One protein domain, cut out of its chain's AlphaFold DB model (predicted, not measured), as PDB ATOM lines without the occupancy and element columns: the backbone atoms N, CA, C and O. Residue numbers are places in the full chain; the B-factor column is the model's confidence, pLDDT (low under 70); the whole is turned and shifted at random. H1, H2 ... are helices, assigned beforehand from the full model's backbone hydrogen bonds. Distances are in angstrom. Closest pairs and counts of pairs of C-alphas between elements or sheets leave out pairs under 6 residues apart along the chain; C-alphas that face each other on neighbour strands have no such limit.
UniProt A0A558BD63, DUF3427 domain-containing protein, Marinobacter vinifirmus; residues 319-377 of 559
ATOM      1  N   THR A 319      90.307 139.279 110.966       65.94
ATOM      2  CA  THR A 319      88.912 139.318 110.537       65.94
ATOM      3  C   THR A 319      88.557 138.005 109.828       65.94
ATOM      4  O   THR A 319      89.330 137.544 108.986       65.94
ATOM      5  N   PRO A 320      87.431 137.345 110.170       67.56
ATOM      6  CA  PRO A 320      87.120 136.006 109.677       67.56
ATOM      7  C   PRO A 320      86.659 136.017 108.225       67.56
ATOM      8  O   PRO A 320      85.470 135.922 107.933       67.56
ATOM      9  N   PHE A 321      87.603 136.129 107.295       75.69
ATOM     10  CA  PHE A 321      87.291 136.084 105.879       75.69
ATOM     11  C   PHE A 321      87.553 134.705 105.272       75.69
ATOM     12  O   PHE A 321      88.629 134.136 105.468       75.69
ATOM     13  N   PRO A 322      86.631 134.190 104.432       74.06
ATOM     14  CA  PRO A 322      86.849 132.935 103.717       74.06
ATOM     15  C   PRO A 322      88.108 132.931 102.838       74.06
ATOM     16  O   PRO A 322      88.701 131.877 102.632       74.06
ATOM     17  N   HIS A 323      88.527 134.089 102.310       77.00
ATOM     18  CA  HIS A 323      89.746 134.188 101.504       77.00
ATOM     19  C   HIS A 323      91.018 134.081 102.350       77.00
ATOM     20  O   HIS A 323      91.955 133.421 101.919       77.00
ATOM     21  N   LEU A 324      91.032 134.647 103.563       82.06
ATOM     22  CA  LEU A 324      92.166 134.520 104.476       82.06
ATOM     23  C   LEU A 324      92.325 133.061 104.911       82.06
ATOM     24  O   LEU A 324      93.427 132.533 104.869       82.06
ATOM     25  N   LYS A 325      91.214 132.357 105.177       83.06
ATOM     26  CA  LYS A 325      91.243 130.907 105.420       83.06
ATOM     27  C   LYS A 325      91.868 130.144 104.245       83.06
ATOM     28  O   LYS A 325      92.735 129.306 104.463       83.06
ATOM     29  N   LYS A 326      91.452 130.436 103.006       83.00
ATOM     30  CA  LYS A 326      92.037 129.809 101.806       83.00
ATOM     31  C   LYS A 326      93.534 130.100 101.681       83.00
ATOM     32  O   LYS A 326      94.281 129.204 101.311       83.00
ATOM     33  N   LEU A 327      93.958 131.320 102.006       84.25
ATOM     34  CA  LEU A 327      95.360 131.734 102.006       84.25
ATOM     35  C   LEU A 327      96.173 130.929 103.037       84.25
ATOM     36  O   LEU A 327      97.220 130.392 102.691       84.25
ATOM     37  N   CYS A 328      95.660 130.759 104.261       85.94
ATOM     38  CA  CYS A 328      96.288 129.922 105.290       85.94
ATOM     39  C   CYS A 328      96.381 128.453 104.854       85.94
ATOM     40  O   CYS A 328      97.436 127.841 104.956       85.94
ATOM     41  N   GLN A 329      95.296 127.900 104.300       84.81
ATOM     42  CA  GLN A 329      95.257 126.521 103.795       84.81
ATOM     43  C   GLN A 329      96.205 126.284 102.610       84.81
ATOM     44  O   GLN A 329      96.649 125.159 102.397       84.81
ATOM     45  N   ALA A 330      96.516 127.334 101.848       84.50
ATOM     46  CA  ALA A 330      97.490 127.309 100.763       84.50
ATOM     47  C   ALA A 330      98.932 127.596 101.231       84.50
ATOM     48  O   ALA A 330      99.811 127.781 100.393       84.50
ATOM     49  N   GLY A 331      99.193 127.663 102.543       82.81
ATOM     50  CA  GLY A 331     100.530 127.940 103.077       82.81
ATOM     51  C   GLY A 331     101.007 129.365 102.801       82.81
ATOM     52  O   GLY A 331     102.170 129.574 102.480       82.81
ATOM     53  N   PHE A 332     100.084 130.331 102.790       84.12
ATOM     54  CA  PHE A 332     100.317 131.704 102.332       84.12
ATOM     55  C   PHE A 332     100.873 131.812 100.902       84.12
ATOM     56  O   PHE A 332     101.367 132.859 100.493       84.12
ATOM     57  N   SER A 333     100.729 130.759 100.098       78.81
ATOM     58  CA  SER A 333     101.064 130.785  98.681       78.81
ATOM     59  C   SER A 333      99.863 131.252  97.868       78.81
ATOM     60  O   SER A 333      98.762 130.705  97.977       78.81
ATOM     61  N   TRP A 334     100.068 132.267  97.030       72.25
ATOM     62  CA  TRP A 334      99.041 132.755  96.120       72.25
ATOM     63  C   TRP A 334      99.638 133.045  94.743       72.25
ATOM     64  O   TRP A 334     100.632 133.755  94.625       72.25
ATOM     65  N   GLY A 335      99.041 132.472  93.695       59.81
ATOM     66  CA  GLY A 335      99.627 132.450  92.347       59.81
ATOM     67  C   GLY A 335      99.551 133.766  91.565       59.81
ATOM     68  O   GLY A 335     100.160 133.863  90.505       59.81
ATOM     69  N   ASP A 336      98.817 134.764  92.061       65.50
ATOM     70  CA  ASP A 336      98.626 136.055  91.393       65.50
ATOM     71  C   ASP A 336      99.115 137.210  92.279       65.50
ATOM     72  O   ASP A 336      98.545 137.483  93.339       65.50
ATOM     73  N   ALA A 337     100.162 137.902  91.823       55.72
ATOM     74  CA  ALA A 337     100.771 139.041  92.509       55.72
ATOM     75  C   ALA A 337      99.849 140.274  92.597       55.72
ATOM     76  O   ALA A 337     100.100 141.160  93.408       55.72
ATOM     77  N   SER A 338      98.773 140.329  91.802       61.53
ATOM     78  CA  SER A 338      97.798 141.431  91.794       61.53
ATOM     79  C   SER A 338      96.601 141.215  92.733       61.53
ATOM     80  O   SER A 338      95.672 142.027  92.787       61.53
ATOM     81  N   ASN A 339      96.599 140.124  93.505       81.88
ATOM     82  CA  ASN A 339      95.438 139.742  94.292       81.88
ATOM     83  C   ASN A 339      95.220 140.651  95.521       81.88
ATOM     84  O   ASN A 339      95.957 140.599  96.508       81.88
ATOM     85  N   ARG A 340      94.128 141.428  95.498       88.44
ATOM     86  CA  ARG A 340      93.740 142.341  96.590       88.44
ATOM     87  C   ARG A 340      93.534 141.636  97.936       88.44
ATOM     88  O   ARG A 340      93.833 142.222  98.966       88.44
ATOM     89  N   GLN A 341      93.058 140.389  97.957       87.81
ATOM     90  CA  GLN A 341      92.856 139.627  99.202       87.81
ATOM     91  C   GLN A 341      94.187 139.212  99.837       87.81
ATOM     92  O   GLN A 341      94.342 139.280 101.054       87.81
ATOM     93  N   ALA A 342      95.160 138.824  99.014       88.56
ATOM     94  CA  ALA A 342      96.516 138.526  99.460       88.56
ATOM     95  C   ALA A 342      97.219 139.794  99.987       88.56
ATOM     96  O   ALA A 342      97.862 139.762 101.035       88.56
ATOM     97  N   LEU A 343      97.018 140.935  99.320       90.75
ATOM     98  CA  LEU A 343      97.544 142.224  99.774       90.75
ATOM     99  C   LEU A 343      96.880 142.718 101.073       90.75
ATOM    100  O   LEU A 343      97.559 143.287 101.923       90.75
ATOM    101  N   MET A 344      95.582 142.465 101.278       89.75
ATOM    102  CA  MET A 344      94.921 142.732 102.565       89.75
ATOM    103  C   MET A 344      95.605 141.959 103.696       89.75
ATOM    104  O   MET A 344      95.905 142.545 104.731       89.75
ATOM    105  N   CYS A 345      95.926 140.679 103.470       87.75
ATOM    106  CA  CYS A 345      96.657 139.879 104.449       87.75
ATOM    107  C   CYS A 345      98.035 140.476 104.756       87.75
ATOM    108  O   CYS A 345      98.401 140.565 105.922       87.75
ATOM    109  N   HIS A 346      98.777 140.943 103.748       89.12
ATOM    110  CA  HIS A 346     100.040 141.644 103.985       89.12
ATOM    111  C   HIS A 346      99.864 142.823 104.957       89.12
ATOM    112  O   HIS A 346     100.555 142.888 105.972       89.12
ATOM    113  N   TYR A 347      98.901 143.711 104.706       87.50
ATOM    114  CA  TYR A 347      98.673 144.872 105.571       87.50
ATOM    115  C   TYR A 347      98.123 144.516 106.960       87.50
ATOM    116  O   TYR A 347      98.426 145.231 107.915       87.50
ATOM    117  N   ASP A 348      97.388 143.408 107.101       84.12
ATOM    118  CA  ASP A 348      96.901 142.930 108.402       84.12
ATOM    119  C   ASP A 348      98.052 142.555 109.351       84.12
ATOM    120  O   ASP A 348      97.966 142.807 110.555       84.12
ATOM    121  N   PHE A 349      99.140 141.987 108.820       84.00
ATOM    122  CA  PHE A 349     100.296 141.558 109.613       84.00
ATOM    123  C   PHE A 349     101.388 142.621 109.714       84.00
ATOM    124  O   PHE A 349     101.957 142.838 110.785       84.00
ATOM    125  N   TRP A 350     101.691 143.277 108.597       85.31
ATOM    126  CA  TRP A 350     102.889 144.096 108.462       85.31
ATOM    127  C   TRP A 350     102.641 145.593 108.670       85.31
ATOM    128  O   TRP A 350     103.548 146.303 109.105       85.31
ATOM    129  N   GLN A 351     101.420 146.072 108.399       84.44
ATOM    130  CA  GLN A 351     100.974 147.466 108.579       84.44
ATOM    131  C   GLN A 351     101.824 148.544 107.871       84.44
ATOM    132  O   GLN A 351     101.662 149.734 108.146       84.44
ATOM    133  N   LYS A 352     102.723 148.151 106.965       85.75
ATOM    134  CA  LYS A 352     103.596 149.025 106.171       85.75
ATOM    135  C   LYS A 352     103.659 148.522 104.740       85.75
ATOM    136  O   LYS A 352     103.317 147.372 104.493       85.75
ATOM    137  N   THR A 353     104.122 149.369 103.825       90.00
ATOM    138  CA  THR A 353     104.366 148.967 102.437       90.00
ATOM    139  C   THR A 353     105.486 147.924 102.344       90.00
ATOM    140  O   THR A 353     106.369 147.849 103.203       90.00
ATOM    141  N   GLY A 354     105.478 147.136 101.268       90.19
ATOM    142  CA  GLY A 354     106.524 146.158 100.977       90.19
ATOM    143  C   GLY A 354     107.935 146.757 100.944       90.19
ATOM    144  O   GLY A 354     108.798 146.273 101.677       90.19
ATOM    145  N   PRO A 355     108.171 147.840 100.177       91.38
ATOM    146  CA  PRO A 355     109.476 148.494 100.111       91.38
ATOM    147  C   PRO A 355     109.988 149.030 101.456       91.38
ATOM    148  O   PRO A 355     111.188 148.983 101.709       91.38
ATOM    149  N   GLU A 356     109.107 149.505 102.347       87.88
ATOM    150  CA  GLU A 356     109.497 149.937 103.702       87.88
ATOM    151  C   GLU A 356     109.984 148.789 104.596       87.88
ATOM    152  O   GLU A 356     110.649 149.031 105.605       87.88
ATOM    153  N   LEU A 357     109.620 147.556 104.251       88.69
ATOM    154  CA  LEU A 357     110.001 146.331 104.949       88.69
ATOM    155  C   LEU A 357     111.050 145.520 104.186       88.69
ATOM    156  O   LEU A 357     111.327 144.388 104.569       88.69
ATOM    157  N   GLU A 358     111.624 146.094 103.126       91.06
ATOM    158  CA  GLU A 358     112.636 145.444 102.289       91.06
ATOM    159  C   GLU A 358     112.124 144.149 101.622       91.06
ATOM    160  O   GLU A 358     112.882 143.214 101.365       91.06
ATOM    161  N   PHE A 359     110.821 144.093 101.319       91.62
ATOM    162  CA  PHE A 359     110.239 143.037 100.494       91.62
ATOM    163  C   PHE A 359     110.206 143.456  99.019       91.62
ATOM    164  O   PHE A 359     109.584 144.455  98.660       91.62
ATOM    165  N   ASP A 360     110.791 142.631  98.151       89.06
ATOM    166  CA  ASP A 360     110.825 142.810  96.696       89.06
ATOM    167  C   ASP A 360     109.472 142.501  96.035       89.06
ATOM    168  O   ASP A 360     109.201 142.929  94.913       89.06
ATOM    169  N   SER A 361     108.611 141.719  96.698       90.44
ATOM    170  CA  SER A 361     107.290 141.351  96.177       90.44
ATOM    171  C   SER A 361     106.302 140.931  97.266       90.44
ATOM    172  O   SER A 361     106.689 140.473  98.347       90.44
ATOM    173  N   LEU A 362     105.004 140.995  96.948       89.50
ATOM    174  CA  LEU A 362     103.945 140.465  97.812       89.50
ATOM    175  C   LEU A 362     104.152 138.972  98.113       89.50
ATOM    176  O   LEU A 362     103.961 138.543  99.247       89.50
ATOM    177  N   ALA A 363     104.602 138.192  97.126       89.00
ATOM    178  CA  ALA A 363     104.890 136.770  97.300       89.00
ATOM    179  C   ALA A 363     105.995 136.526  98.340       89.00
ATOM    180  O   ALA A 363     105.854 135.641  99.180       89.00
ATOM    181  N   GLN A 364     107.060 137.338  98.333       89.50
ATOM    182  CA  GLN A 364     108.108 137.263  99.354       89.50
ATOM    183  C   GLN A 364     107.553 137.593 100.740       89.50
ATOM    184  O   GLN A 364     107.814 136.862 101.690       89.50
ATOM    185  N   SER A 365     106.741 138.645 100.856       90.62
ATOM    186  CA  SER A 365     106.143 139.026 102.136       90.62
ATOM    187  C   SER A 365     105.251 137.928 102.735       90.62
ATOM    188  O   SER A 365     105.283 137.685 103.942       90.62
ATOM    189  N   LEU A 366     104.471 137.242 101.898       88.94
ATOM    190  CA  LEU A 366     103.642 136.116 102.326       88.94
ATOM    191  C   LEU A 366     104.478 134.868 102.647       88.94
ATOM    192  O   LEU A 366     104.160 134.141 103.586       88.94
ATOM    193  N   ALA A 367     105.577 134.642 101.925       87.88
ATOM    194  CA  ALA A 367     106.516 133.571 102.241       87.88
ATOM    195  C   ALA A 367     107.185 133.784 103.610       87.88
ATOM    196  O   ALA A 367     107.345 132.822 104.358       87.88
ATOM    197  N   GLU A 368     107.530 135.025 103.979       88.88
ATOM    198  CA  GLU A 368     108.020 135.338 105.331       88.88
ATOM    199  C   GLU A 368     106.964 135.065 106.406       88.88
ATOM    200  O   GLU A 368     107.297 134.573 107.482       88.88
ATOM    201  N   LEU A 369     105.685 135.316 106.109       85.06
ATOM    202  CA  LEU A 369     104.586 134.996 107.019       85.06
ATOM    203  C   LEU A 369     104.457 133.480 107.252       85.06
ATOM    204  O   LEU A 369     104.263 133.051 108.387       85.06
ATOM    205  N   SER A 370     104.626 132.666 106.203       85.25
ATOM    206  CA  SER A 370     104.604 131.199 106.318       85.25
ATOM    207  C   SER A 370     105.727 130.650 107.207       85.25
ATOM    208  O   SER A 370     105.537 129.678 107.936       85.25
ATOM    209  N   LYS A 371     106.888 131.315 107.270       86.06
ATOM    210  CA  LYS A 371     107.977 130.894 108.174       86.06
ATOM    211  C   LYS A 371     107.603 130.960 109.657       86.06
ATOM    212  O   LYS A 371     108.293 130.347 110.469       86.06
ATOM    213  N   LEU A 372     106.542 131.685 110.019       83.81
ATOM    214  CA  LEU A 372     106.064 131.765 111.398       83.81
ATOM    215  C   LEU A 372     105.362 130.477 111.862       83.81
ATOM    216  O   LEU A 372     105.179 130.308 113.064       83.81
ATOM    217  N   GLY A 373     104.972 129.577 110.947       84.75
ATOM    218  CA  GLY A 373     104.322 128.306 111.286       84.75
ATOM    219  C   GLY A 373     102.916 128.454 111.885       84.75
ATOM    220  O   GLY A 373     102.472 127.586 112.635       84.75
ATOM    221  N   LEU A 374     102.234 129.572 111.607       83.19
ATOM    222  CA  LEU A 374     100.929 129.928 112.185       83.19
ATOM    223  C   LEU A 374      99.734 129.512 111.314       83.19
ATOM    224  O   LEU A 374      98.594 129.819 111.654       83.19
ATOM    225  N   GLU A 375      99.954 128.851 110.178       87.00
ATOM    226  CA  GLU A 375      98.923 128.570 109.174       87.00
ATOM    227  C   GLU A 375      97.739 127.798 109.755       87.00
ATOM    228  O   GLU A 375      96.583 128.170 109.541       87.00
ATOM    229  N   GLN A 376      98.036 126.724 110.492       86.19
ATOM    230  CA  GLN A 376      97.019 125.830 111.033       86.19
ATOM    231  C   GLN A 376      96.258 126.490 112.185       86.19
ATOM    232  O   GLN A 376      95.031 126.481 112.187       86.19
ATOM    233  N   GLU A 377      96.969 127.125 113.122       87.06
ATOM    234  CA  GLU A 377      96.341 127.838 114.241       87.06
ATOM    235  C   GLU A 377      95.438 128.969 113.741       87.06
ATOM    236  O   GLU A 377      94.312 129.146 114.213       87.06
TER     237      GLU A 377
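This is residues 319 to 377 of the 559 residues of the protein "DUF3427 domain-containing protein" of Marinobacter vinifirmus (UniProt A0A558BD63). H2, the longest helix, packs on H1 at one of its sides and on H3 at another, and the three short helices make a rounded cluster with their centres in a triangle rather than an even bundle. The stretch between H2 and H3, residues 351 to 361, makes a wide loop at one end of the longest axis, while residues 371 to 377 turn back from H3 toward the end where H1 lies. The printed part has 59 residues with three named helices, in the order H1, H2, H3, and no named strand; the class is all helix, though under half of the residues, 28, are in named elements. It is compact, with a radius of gyration of the C-alphas of 10.6 A and spans of 27 by 22 by 21 A.

Find C-alpha 340 at (93.740, 142.341, 96.590); from there H2, residues 340 to 350, runs 15.1 A to C-alpha 350 at (102.889, 144.096, 108.462). Before it, H1 is residues 322 to 329, 10.6 A long. After it, H3 is residues 362 to 370, 12.6 A long, ending at C-alpha 370 at (104.604, 131.199, 106.318).

Look first at His 346 of H2, whose C-alpha is 6.8 A from that of Leu 366, the closest pair between H2 and H3. These two helices touch at a steep tilt of 54 degrees and run the same way. H1 and H2 also touch, closest at the C-alphas of His 323 and Gln 341, 6.7 A apart. Their tilt of 68 degrees is steep, only just short of about perpendicular, and they run the same way. H1 and H3 are only just apart, with their closest C-alphas 8.5 A from each other. In H1, H2 and H3 every O i to N i+4 pair is within hydrogen-bond range.

The two C-alphas farthest apart are those of Pro 322 and Glu 358, 28.7 A. The printed part has no cut; the link from H1 to H2 is short and that from H2 to H3 is long. Look for low confidence, pLDDT under 70, at residues 319 to 320 and 335 to 338; the mean of the printed part is 83.5.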